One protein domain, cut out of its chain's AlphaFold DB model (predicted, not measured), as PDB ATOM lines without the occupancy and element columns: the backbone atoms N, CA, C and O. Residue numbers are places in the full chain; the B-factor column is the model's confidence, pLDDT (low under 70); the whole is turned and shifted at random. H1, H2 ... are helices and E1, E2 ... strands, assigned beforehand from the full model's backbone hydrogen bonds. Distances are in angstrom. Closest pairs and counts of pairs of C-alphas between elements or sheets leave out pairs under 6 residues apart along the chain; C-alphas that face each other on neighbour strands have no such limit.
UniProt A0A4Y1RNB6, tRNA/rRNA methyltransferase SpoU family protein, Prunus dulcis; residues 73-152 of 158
ATOM      1  N   SER A  73     105.386 118.316  98.970       85.44
ATOM      2  CA  SER A  73     106.333 117.883  99.999       85.44
ATOM      3  C   SER A  73     106.390 116.362 100.032       85.44
ATOM      4  O   SER A  73     105.350 115.712 100.030       85.44
ATOM      5  N   ASP A  74     107.597 115.810 100.068       84.56
ATOM      6  CA  ASP A  74     107.832 114.386 100.300       84.56
ATOM      7  C   ASP A  74     108.471 114.248 101.679       84.56
ATOM      8  O   ASP A  74     109.448 114.939 101.975       84.56
ATOM      9  N   ILE A  75     107.848 113.464 102.550       81.62
ATOM     10  CA  ILE A  75     108.215 113.371 103.959       81.62
ATOM     11  C   ILE A  75     108.863 112.021 104.187       81.62
ATOM     12  O   ILE A  75     108.207 110.976 104.114       81.62
ATOM     13  N   ASP A  76     110.137 112.061 104.548       68.00
ATOM     14  CA  ASP A  76     110.843 110.886 105.021       68.00
ATOM     15  C   ASP A  76     110.350 110.501 106.421       68.00
ATOM     16  O   ASP A  76     110.106 111.340 107.292       68.00
ATOM     17  N   SER A  77     110.222 109.195 106.657       58.50
ATOM     18  CA  SER A  77     109.647 108.578 107.863       58.50
ATOM     19  C   SER A  77     110.329 108.927 109.203       58.50
ATOM     20  O   SER A  77     109.916 108.421 110.246       58.50
ATOM     21  N   GLU A  78     111.379 109.754 109.206       57.31
ATOM     22  CA  GLU A  78     112.155 110.125 110.397       57.31
ATOM     23  C   GLU A  78     111.628 111.375 111.126       57.31
ATOM     24  O   GLU A  78     111.944 111.572 112.305       57.31
ATOM     25  N   GLU A  79     110.774 112.191 110.496       55.88
ATOM     26  CA  GLU A  79     110.164 113.359 111.145       55.88
ATOM     27  C   GLU A  79     108.976 112.939 112.030       55.88
ATOM     28  O   GLU A  79     107.839 112.777 111.592       55.88
ATOM     29  N   LYS A  80     109.263 112.726 113.320       52.00
ATOM     30  CA  LYS A  80     108.366 112.089 114.304       52.00
ATOM     31  C   LYS A  80     107.099 112.861 114.687       52.00
ATOM     32  O   LYS A  80     106.245 112.283 115.348       52.00
ATOM     33  N   GLU A  81     106.949 114.118 114.290       54.22
ATOM     34  CA  GLU A  81     105.746 114.909 114.567       54.22
ATOM     35  C   GLU A  81     105.660 116.056 113.565       54.22
ATOM     36  O   GLU A  81     106.181 117.147 113.798       54.22
ATOM     37  N   VAL A  82     105.009 115.822 112.425       60.22
ATOM     38  CA  VAL A  82     104.757 116.913 111.488       60.22
ATOM     39  C   VAL A  82     103.338 117.429 111.652       60.22
ATOM     40  O   VAL A  82     102.349 116.703 111.541       60.22
ATOM     41  N   ASN A  83     103.246 118.721 111.951       66.50
ATOM     42  CA  ASN A  83     101.979 119.408 112.088       66.50
ATOM     43  C   ASN A  83     101.311 119.507 110.712       66.50
ATOM     44  O   ASN A  83     101.755 120.253 109.841       66.50
ATOM     45  N   CYS A  84     100.208 118.789 110.528       69.00
ATOM     46  CA  CYS A  84      99.417 118.809 109.301       69.00
ATOM     47  C   CYS A  84      98.909 120.216 108.922       69.00
ATOM     48  O   CYS A  84      98.648 120.463 107.744       69.00
ATOM     49  N   LYS A  85      98.857 121.169 109.870       71.69
ATOM     50  CA  LYS A  85      98.576 122.592 109.593       71.69
ATOM     51  C   LYS A  85      99.678 123.285 108.786       71.69
ATOM     52  O   LYS A  85      99.403 124.293 108.140       71.69
ATOM     53  N   THR A  86     100.905 122.766 108.815       73.81
ATOM     54  CA  THR A  86     102.030 123.279 108.019       73.81
ATOM     55  C   THR A  86     101.822 122.993 106.533       73.81
ATOM     56  O   THR A  86     102.141 123.835 105.697       73.81
ATOM     57  N   TRP A  87     101.250 121.835 106.197       76.44
ATOM     58  CA  TRP A  87     101.003 121.444 104.806       76.44
ATOM     59  C   TRP A  87      99.631 121.876 104.300       76.44
ATOM     60  O   TRP A  87      99.486 122.313 103.158       76.44
ATOM     61  N   PHE A  88      98.619 121.768 105.160       81.44
ATOM     62  CA  PHE A  88      97.238 122.092 104.846       81.44
ATOM     63  C   PHE A  88      96.781 123.232 105.764       81.44
ATOM     64  O   PHE A  88      96.430 122.989 106.919       81.44
ATOM     65  N   PRO A  89      96.743 124.484 105.265       67.56
ATOM     66  CA  PRO A  89      96.381 125.656 106.068       67.56
ATOM     67  C   PRO A  89      95.005 125.542 106.740       67.56
ATOM     68  O   PRO A  89      94.753 126.173 107.764       67.56
ATOM     69  N   SER A  90      94.109 124.729 106.171       73.50
ATOM     70  CA  SER A  90      92.900 124.251 106.839       73.50
ATOM     71  C   SER A  90      92.682 122.764 106.550       73.50
ATOM     72  O   SER A  90      92.923 122.298 105.439       73.50
ATOM     73  N   LEU A  91      92.223 122.015 107.554       67.12
ATOM     74  CA  LEU A  91      92.049 120.555 107.500       67.12
ATOM     75  C   LEU A  91      90.589 120.145 107.262       67.12
ATOM     76  O   LEU A  91      90.144 119.106 107.735       67.12
ATOM     77  N   HIS A  92      89.809 120.957 106.546       80.25
ATOM     78  CA  HIS A  92      88.386 120.663 106.367       80.25
ATOM     79  C   HIS A  92      88.149 119.491 105.413       80.25
ATOM     80  O   HIS A  92      87.269 118.669 105.663       80.25
ATOM     81  N   ARG A  93      88.904 119.418 104.308       89.38
ATOM     82  CA  ARG A  93      88.809 118.336 103.316       89.38
ATOM     83  C   ARG A  93      90.178 118.030 102.719       89.38
ATOM     84  O   ARG A  93      90.693 118.825 101.935       89.38
ATOM     85  N   VAL A  94      90.738 116.873 103.061       90.94
ATOM     86  CA  VAL A  94      92.000 116.358 102.509       90.94
ATOM     87  C   VAL A  94      91.725 115.037 101.793       90.94
ATOM     88  O   VAL A  94      91.050 114.165 102.338       90.94
ATOM     89  N   LEU A  95      92.235 114.893 100.569       94.06
ATOM     90  CA  LEU A  95      92.180 113.637  99.820       94.06
ATOM     91  C   LEU A  95      93.317 112.727 100.268       94.06
ATOM     92  O   LEU A  95      94.463 113.031  99.972       94.06
ATOM     93  N   VAL A  96      93.023 111.607 100.920       94.25
ATOM     94  CA  VAL A  96      94.046 110.601 101.240       94.25
ATOM     95  C   VAL A  96      93.995 109.491 100.195       94.25
ATOM     96  O   VAL A  96      92.939 108.902  99.969       94.25
ATOM     97  N   LEU A  97      95.122 109.245  99.534       95.50
ATOM     98  CA  LEU A  97      95.284 108.224  98.506       95.50
ATOM     99  C   LEU A  97      96.203 107.130  99.026       95.50
ATOM    100  O   LEU A  97      97.318 107.418  99.449       95.50
ATOM    101  N   ASP A  98      95.729 105.891  98.969       94.81
ATOM    102  CA  ASP A  98      96.460 104.708  99.412       94.81
ATOM    103  C   ASP A  98      96.719 103.781  98.226       94.81
ATOM    104  O   ASP A  98      95.780 103.351  97.553       94.81
ATOM    105  N   GLY A  99      97.994 103.524  97.924       94.19
ATOM    106  CA  GLY A  99      98.377 102.560  96.894       94.19
ATOM    107  C   GLY A  99      97.906 102.884  95.466       94.19
ATOM    108  O   GLY A  99      97.739 101.966  94.659       94.19
ATOM    109  N   VAL A 100      97.633 104.149  95.119       97.31
ATOM    110  CA  VAL A 100      97.116 104.504  93.782       97.31
ATOM    111  C   VAL A 100      98.236 104.448  92.743       97.31
ATOM    112  O   VAL A 100      99.017 105.385  92.598       97.31
ATOM    113  N   GLN A 101      98.289 103.347  91.996       96.81
ATOM    114  CA  GLN A 101      99.381 103.035  91.065       96.81
ATOM    115  C   GLN A 101      99.155 103.499  89.621       96.81
ATOM    116  O   GLN A 101     100.124 103.675  88.888       96.81
ATOM    117  N   ASP A 102      97.905 103.689  89.175       97.56
ATOM    118  CA  ASP A 102      97.656 104.207  87.824       97.56
ATOM    119  C   ASP A 102      97.754 105.744  87.805       97.56
ATOM    120  O   ASP A 102      96.942 106.419  88.450       97.56
ATOM    121  N   PRO A 103      98.669 106.330  87.009       95.69
ATOM    122  CA  PRO A 103      98.811 107.780  86.939       95.69
ATOM    123  C   PRO A 103      97.577 108.516  86.420       95.69
ATOM    124  O   PRO A 103      97.330 109.657  86.807       95.69
ATOM    125  N   GLY A 104      96.790 107.888  85.541       95.56
ATOM    126  CA  GLY A 104      95.568 108.492  85.014       95.56
ATOM    127  C   GLY A 104      94.505 108.650  86.101       95.56
ATOM    128  O   GLY A 104      93.878 109.710  86.213       95.56
ATOM    129  N   ASN A 105      94.355 107.628  86.944       97.81
ATOM    130  CA  ASN A 105      93.496 107.648  88.121       97.81
ATOM    131  C   ASN A 105      93.980 108.691  89.130       97.81
ATOM    132  O   ASN A 105      93.182 109.533  89.542       97.81
ATOM    133  N   LEU A 106      95.277 108.694  89.462       97.81
ATOM    134  CA  LEU A 106      95.865 109.684  90.366       97.81
ATOM    135  C   LEU A 106      95.569 111.113  89.895       97.81
ATOM    136  O   LEU A 106      94.992 111.908  90.636       97.81
ATOM    137  N   GLY A 107      95.884 111.428  88.636       96.44
ATOM    138  CA  GLY A 107      95.631 112.756  88.084       96.44
ATOM    139  C   GLY A 107      94.145 113.126  88.101       96.44
ATOM    140  O   GLY A 107      93.786 114.234  88.498       96.44
ATOM    141  N   THR A 108      93.256 112.192  87.753       97.31
ATOM    142  CA  THR A 108      91.804 112.432  87.780       97.31
ATOM    143  C   THR A 108      91.294 112.729  89.191       97.31
ATOM    144  O   THR A 108      90.475 113.633  89.362       97.31
ATOM    145  N   LEU A 109      91.791 112.021  90.207       98.12
ATOM    146  CA  LEU A 109      91.428 112.246  91.608       98.12
ATOM    147  C   LEU A 109      91.897 113.621  92.102       98.12
ATOM    148  O   LEU A 109      91.103 114.356  92.691       98.12
ATOM    149  N   LEU A 110      93.134 114.014  91.783       95.88
ATOM    150  CA  LEU A 110      93.658 115.349  92.093       95.88
ATOM    151  C   LEU A 110      92.823 116.453  91.428       95.88
ATOM    152  O   LEU A 110      92.487 117.456  92.063       95.88
ATOM    153  N   ARG A 111      92.424 116.252  90.165       95.25
ATOM    154  CA  ARG A 111      91.537 117.173  89.436       95.25
ATOM    155  C   ARG A 111      90.187 117.328  90.130       95.25
ATOM    156  O   ARG A 111      89.709 118.450  90.285       95.25
ATOM    157  N   SER A 112      89.593 116.219  90.564       96.88
ATOM    158  CA  SER A 112      88.324 116.213  91.294       96.88
ATOM    159  C   SER A 112      88.442 116.945  92.632       96.88
ATOM    160  O   SER A 112      87.653 117.848  92.896       96.88
ATOM    161  N   ALA A 113      89.456 116.633  93.444       95.00
ATOM    162  CA  ALA A 113      89.696 117.306  94.724       95.00
ATOM    163  C   ALA A 113      89.855 118.825  94.550       95.00
ATOM    164  O   ALA A 113      89.237 119.610  95.273       95.00
ATOM    165  N   ARG A 114      90.606 119.255  93.528       92.31
ATOM    166  CA  ARG A 114      90.743 120.676  93.195       92.31
ATOM    167  C   ARG A 114      89.408 121.316  92.806       92.31
ATOM    168  O   ARG A 114      89.124 122.423  93.272       92.31
ATOM    169  N   ALA A 115      88.604 120.642  91.981       91.75
ATOM    170  CA  ALA A 115      87.299 121.127  91.524       91.75
ATOM    171  C   ALA A 115      86.279 121.256  92.667       91.75
ATOM    172  O   ALA A 115      85.483 122.190  92.677       91.75
ATOM    173  N   PHE A 116      86.344 120.372  93.663       93.19
ATOM    174  CA  PHE A 116      85.511 120.444  94.866       93.19
ATOM    175  C   PHE A 116      86.043 121.414  95.937       93.19
ATOM    176  O   PHE A 116      85.467 121.504  97.023       93.19
ATOM    177  N   GLY A 117      87.142 122.126  95.671       90.00
ATOM    178  CA  GLY A 117      87.735 123.065  96.625       90.00
ATOM    179  C   GLY A 117      88.221 122.373  97.899       90.00
ATOM    180  O   GLY A 117      87.902 122.811  99.006       90.00
ATOM    181  N   TRP A 118      88.905 121.238  97.750       93.12
ATOM    182  CA  TRP A 118      89.576 120.560  98.859       93.12
ATOM    183  C   TRP A 118      90.903 121.253  99.177       93.12
ATOM    184  O   TRP A 118      91.459 121.975  98.349       93.12
ATOM    185  N   ASN A 119      91.392 121.057 100.398       90.06
ATOM    186  CA  ASN A 119      92.537 121.781 100.943       90.06
ATOM    187  C   ASN A 119      93.885 121.164 100.573       90.06
ATOM    188  O   ASN A 119      94.906 121.840 100.668       90.06
ATOM    189  N   GLY A 120      93.886 119.903 100.149       91.44
ATOM    190  CA  GLY A 120      95.092 119.207  99.737       91.44
ATOM    191  C   GLY A 120      94.857 117.730  99.454       91.44
ATOM    192  O   GLY A 120      93.739 117.222  99.602       91.44
ATOM    193  N   ALA A 121      95.927 117.053  99.061       93.62
ATOM    194  CA  ALA A 121      95.997 115.609  98.939       93.62
ATOM    195  C   ALA A 121      97.210 115.060  99.699       93.62
ATOM    196  O   ALA A 121      98.271 115.679  99.722       93.62
ATOM    197  N   PHE A 122      97.043 113.889 100.298       93.31
ATOM    198  CA  PHE A 122      98.091 113.111 100.934       93.31
ATOM    199  C   PHE A 122      98.208 111.757 100.233       93.31
ATOM    200  O   PHE A 122      97.216 111.044 100.091       93.31
ATOM    201  N   LEU A 123      99.403 111.418  99.773       94.44
ATOM    202  CA  LEU A 123      99.731 110.196  99.055       94.44
ATOM    203  C   LEU A 123     100.498 109.291 100.016       94.44
ATOM    204  O   LEU A 123     101.629 109.583 100.398       94.44
ATOM    205  N   LEU A 124      99.867 108.193 100.415       92.69
ATOM    206  CA  LEU A 124     100.512 107.142 101.189       92.69
ATOM    207  C   LEU A 124     101.493 106.348 100.309       92.69
ATOM    208  O   LEU A 124     101.413 106.413  99.071       92.69
ATOM    209  N   PRO A 125     102.405 105.574 100.928       91.31
ATOM    210  CA  PRO A 125     103.378 104.778 100.200       91.31
ATOM    211  C   PRO A 125     102.712 103.876  99.163       91.31
ATOM    212  O   PRO A 125     101.649 103.303  99.388       91.31
ATOM    213  N   GLY A 126     103.357 103.745  98.007       92.06
ATOM    214  CA  GLY A 126     102.791 103.001  96.886       92.06
ATOM    215  C   GLY A 126     101.787 103.801  96.050       92.06
ATOM    216  O   GLY A 126     101.098 103.213  95.224       92.06
ATOM    217  N   CYS A 127     101.688 105.121  96.200       95.50
ATOM    218  CA  CYS A 127     101.136 105.953  95.131       95.50
ATOM    219  C   CYS A 127     102.178 106.165  94.021       95.50
ATOM    220  O   CYS A 127     103.377 106.240  94.286       95.50
ATOM    221  N   CYS A 128     101.733 106.276  92.770       94.50
ATOM    222  CA  CYS A 128     102.603 106.706  91.678       94.50
ATOM    223  C   CYS A 128     102.915 108.214  91.767       94.50
ATOM    224  O   CYS A 128     102.205 108.967  92.430       94.50
ATOM    225  N   ASP A 129     103.942 108.668  91.048       92.69
ATOM    226  CA  ASP A 129     104.358 110.079  91.033       92.69
ATOM    227  C   ASP A 129     103.256 111.011  90.463       92.69
ATOM    228  O   ASP A 129     102.856 110.833  89.307       92.69
ATOM    229  N   PRO A 130     102.769 112.028  91.209       92.75
ATOM    230  CA  PRO A 130     101.756 112.978  90.732       92.75
ATOM    231  C   PRO A 130     102.238 113.925  89.617       92.75
ATOM    232  O   PRO A 130     101.399 114.602  89.004       92.75
ATOM    233  N   PHE A 131     103.547 113.977  89.346       90.56
ATOM    234  CA  PHE A 131     104.180 114.802  88.311       90.56
ATOM    235  C   PHE A 131     104.646 114.019  87.083       90.56
ATOM    236  O   PHE A 131     105.186 114.616  86.150       90.56
ATOM    237  N   ASN A 132     104.383 112.713  87.011       87.69
ATOM    238  CA  ASN A 132     104.642 111.989  85.773       87.69
ATOM    239  C   ASN A 132     103.718 112.475  84.639       87.69
ATOM    240  O   ASN A 132     102.619 112.990  84.862       87.69
ATOM    241  N   GLU A 133     104.145 112.272  83.392       84.12
ATOM    242  CA  GLU A 133     103.479 112.829  82.211       84.12
ATOM    243  C   GLU A 133     101.991 112.435  82.098       84.12
ATOM    244  O   GLU A 133     101.150 113.247  81.703       84.12
ATOM    245  N   LYS A 134     101.640 111.194  82.460       89.38
ATOM    246  CA  LYS A 134     100.259 110.695  82.391       89.38
ATOM    247  C   LYS A 134      99.401 111.286  83.518       89.38
ATOM    248  O   LYS A 134      98.266 111.683  83.251       89.38
ATOM    249  N   ALA A 135      99.943 111.411  84.731       92.75
ATOM    250  CA  ALA A 135      99.275 112.066  85.856       92.75
ATOM    251  C   ALA A 135      99.047 113.556  85.595       92.75
ATOM    252  O   ALA A 135      97.930 114.036  85.782       92.75
ATOM    253  N   LEU A 136     100.051 114.270  85.078       88.19
ATOM    254  CA  LEU A 136      99.932 115.687  84.722       88.19
ATOM    255  C   LEU A 136      98.846 115.929  83.669       88.19
ATOM    256  O   LEU A 136      97.998 116.808  83.842       88.19
ATOM    257  N   ARG A 137      98.822 115.114  82.606       85.81
ATOM    258  CA  ARG A 137      97.785 115.192  81.563       85.81
ATOM    259  C   ARG A 137      96.385 114.913  82.109       85.81
ATOM    260  O   ARG A 137      95.425 115.559  81.693       85.81
ATOM    261  N   ALA A 138      96.247 113.956  83.024       92.38
ATOM    262  CA  ALA A 138      94.960 113.634  83.634       92.38
ATOM    263  C   ALA A 138      94.508 114.691  84.661       92.38
ATOM    264  O   ALA A 138      93.316 114.992  84.748       92.38
ATOM    265  N   SER A 139      95.448 115.287  85.405       91.81
ATOM    266  CA  SER A 139      95.158 116.275  86.451       91.81
ATOM    267  C   SER A 139      94.776 117.644  85.910       91.81
ATOM    268  O   SER A 139      94.108 118.420  86.595       91.81
ATOM    269  N   ARG A 140      95.165 117.936  84.665       88.38
ATOM    270  CA  ARG A 140      94.898 119.207  83.987       88.38
ATOM    271  C   ARG A 140      95.375 120.422  84.780       88.38
ATOM    272  O   ARG A 140      94.674 121.424  84.907       88.38
ATOM    273  N   GLY A 141      96.576 120.301  85.337       83.69
ATOM    274  CA  GLY A 141      97.222 121.340  86.137       83.69
ATOM    275  C   GLY A 141      96.863 121.317  87.625       83.69
ATOM    276  O   GLY A 141      97.468 122.066  88.388       83.69
ATOM    277  N   ALA A 142      95.950 120.446  88.072       88.88
ATOM    278  CA  ALA A 142      95.613 120.330  89.492       88.88
ATOM    279  C   ALA A 142      96.814 119.907  90.354       88.88
ATOM    280  O   ALA A 142      96.926 120.390  91.480       88.88
ATOM    281  N   SER A 143      97.746 119.108  89.811       89.25
ATOM    282  CA  SER A 143      98.994 118.720  90.499       89.25
ATOM    283  C   SER A 143      99.864 119.915  90.919       89.25
ATOM    284  O   SER A 143     100.669 119.791  91.829       89.25
ATOM    285  N   PHE A 144      99.705 121.076  90.273       84.00
ATOM    286  CA  PHE A 144     100.437 122.300  90.616       84.00
ATOM    287  C   PHE A 144      99.646 123.241  91.537       84.00
ATOM    288  O   PHE A 144     100.217 124.170  92.097       84.00
ATOM    289  N   GLN A 145      98.330 123.038  91.677       81.56
ATOM    290  CA  GLN A 145      97.429 123.943  92.410       81.56
ATOM    291  C   GLN A 145      97.030 123.410  93.781       81.56
ATOM    292  O   GLN A 145      96.776 124.186  94.699       81.56
ATOM    293  N   LEU A 146      96.888 122.094  93.892       87.25
ATOM    294  CA  LEU A 146      96.511 121.437  95.129       87.25
ATOM    295  C   LEU A 146      97.787 121.193  95.949       87.25
ATOM    296  O   LEU A 146      98.743 120.663  95.386       87.25
ATOM    297  N   PRO A 147      97.839 121.556  97.245       90.00
ATOM    298  CA  PRO A 147      98.894 121.081  98.131       90.00
ATOM    299  C   PRO A 147      98.925 119.552  98.130       90.00
ATOM    300  O   PRO A 147      97.895 118.924  98.378       90.00
ATOM    301  N   ILE A 148     100.070 118.962  97.806       91.50
ATOM    302  CA  ILE A 148     100.263 117.516  97.724       91.50
ATOM    303  C   ILE A 148     101.387 117.132  98.668       91.50
ATOM    304  O   ILE A 148     102.479 117.689  98.624       91.50
ATOM    305  N   VAL A 149     101.120 116.145  99.499       91.31
ATOM    306  CA  VAL A 149     102.082 115.624 100.454       91.31
ATOM    307  C   VAL A 149     102.224 114.127 100.228       91.31
ATOM    308  O   VAL A 149     101.213 113.451 100.073       91.31
ATOM    309  N   SER A 150     103.443 113.607 100.194       90.62
ATOM    310  CA  SER A 150     103.746 112.175 100.117       90.62
ATOM    311  C   SER A 150     104.428 111.731 101.410       90.62
ATOM    312  O   SER A 150     105.264 112.467 101.929       90.62
ATOM    313  N   GLY A 151     104.053 110.578 101.974       88.00
ATOM    314  CA  GLY A 151     104.697 110.067 103.192       88.00
ATOM    315  C   GLY A 151     103.973 108.902 103.873       88.00
ATOM    316  O   GLY A 151     102.846 108.554 103.535       88.00
ATOM    317  N   THR A 152     104.624 108.288 104.866       79.25
ATOM    318  CA  THR A 152     104.166 107.054 105.545       79.25
ATOM    319  C   THR A 152     103.093 107.243 106.617       79.25
ATOM    320  O   THR A 152     102.464 106.262 107.008       79.25
TER     321      THR A 152
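What this domain is: This is residues 73 to 152 of the 158 residues of the protein "tRNA/rRNA methyltransferase SpoU family protein" of Prunus dulcis (UniProt A0A4Y1RNB6). A small parallel sheet of four strands has the longest helix, H2, packed over one face along E3 and E2; H3 and H4 pack on H2, and the short H1 only grazes the sheet. The 80 printed residues include, in order, E1 H1 E2 H2 E3 H3 H4 E4, and the class is mixed. The sheet's order is E1 E4 E3 E2. The whole is compact, with a radius of gyration of the C-alphas of 11.9 A and spans of 34 by 25 by 17 A.

How they stand to each other: Edge strand E1, residues 73 to 75, is parallel to E4, residues 148 to 151; N 75 and O 150 are within hydrogen-bond range at 2.8 A. H1, residues 84 to 87, only grazes the sheet. E1, H1 and E2, residues 94 to 97, form a split strand-helix-strand unit, with other strands between its two. H2, residues 103 to 115, lies over E2 and E3, residues 120 to 123, at a height over the sheet of 9.9 A, giving two layers, helix on sheet. E2, H2 and E3 form a strand-helix-strand unit, parallel neighbours joined through a helix; N 122 and O 95 are 2.7 A apart. H3, residues 133 to 139, touches H2 at a shallow tilt of 30 degrees, the same way; their closest C-alphas, Ser 139 and Gly 107, are 3.9 A apart. H4, residues 142 to 145, touches H2, closest at C-alphas 142 and 111, 5.2 A. E3, H3, H4 and E4 form another unit; N 123 and O 149 are 2.7 A apart. The three crossovers are right-handed. In H2 and H3 every O i to N i+4 pair is within hydrogen-bond range; H1 and H4 are too short for one.

Where its parts are: E1 begins at C-alpha 73 (106.333, 117.883, 99.999). H2 measures 18.2 A, H3 10.0 A, E3 and E4 10.2 A each. E4 ends at C-alpha 151 (104.697, 110.067, 103.192).

The domain as a whole: The farthest C-alphas, Lys 80 and Arg 137, are 34.5 A apart. The printed part has no cut and no long link. pLDDT is under 70 at residues 76 to 84, 89 and 91.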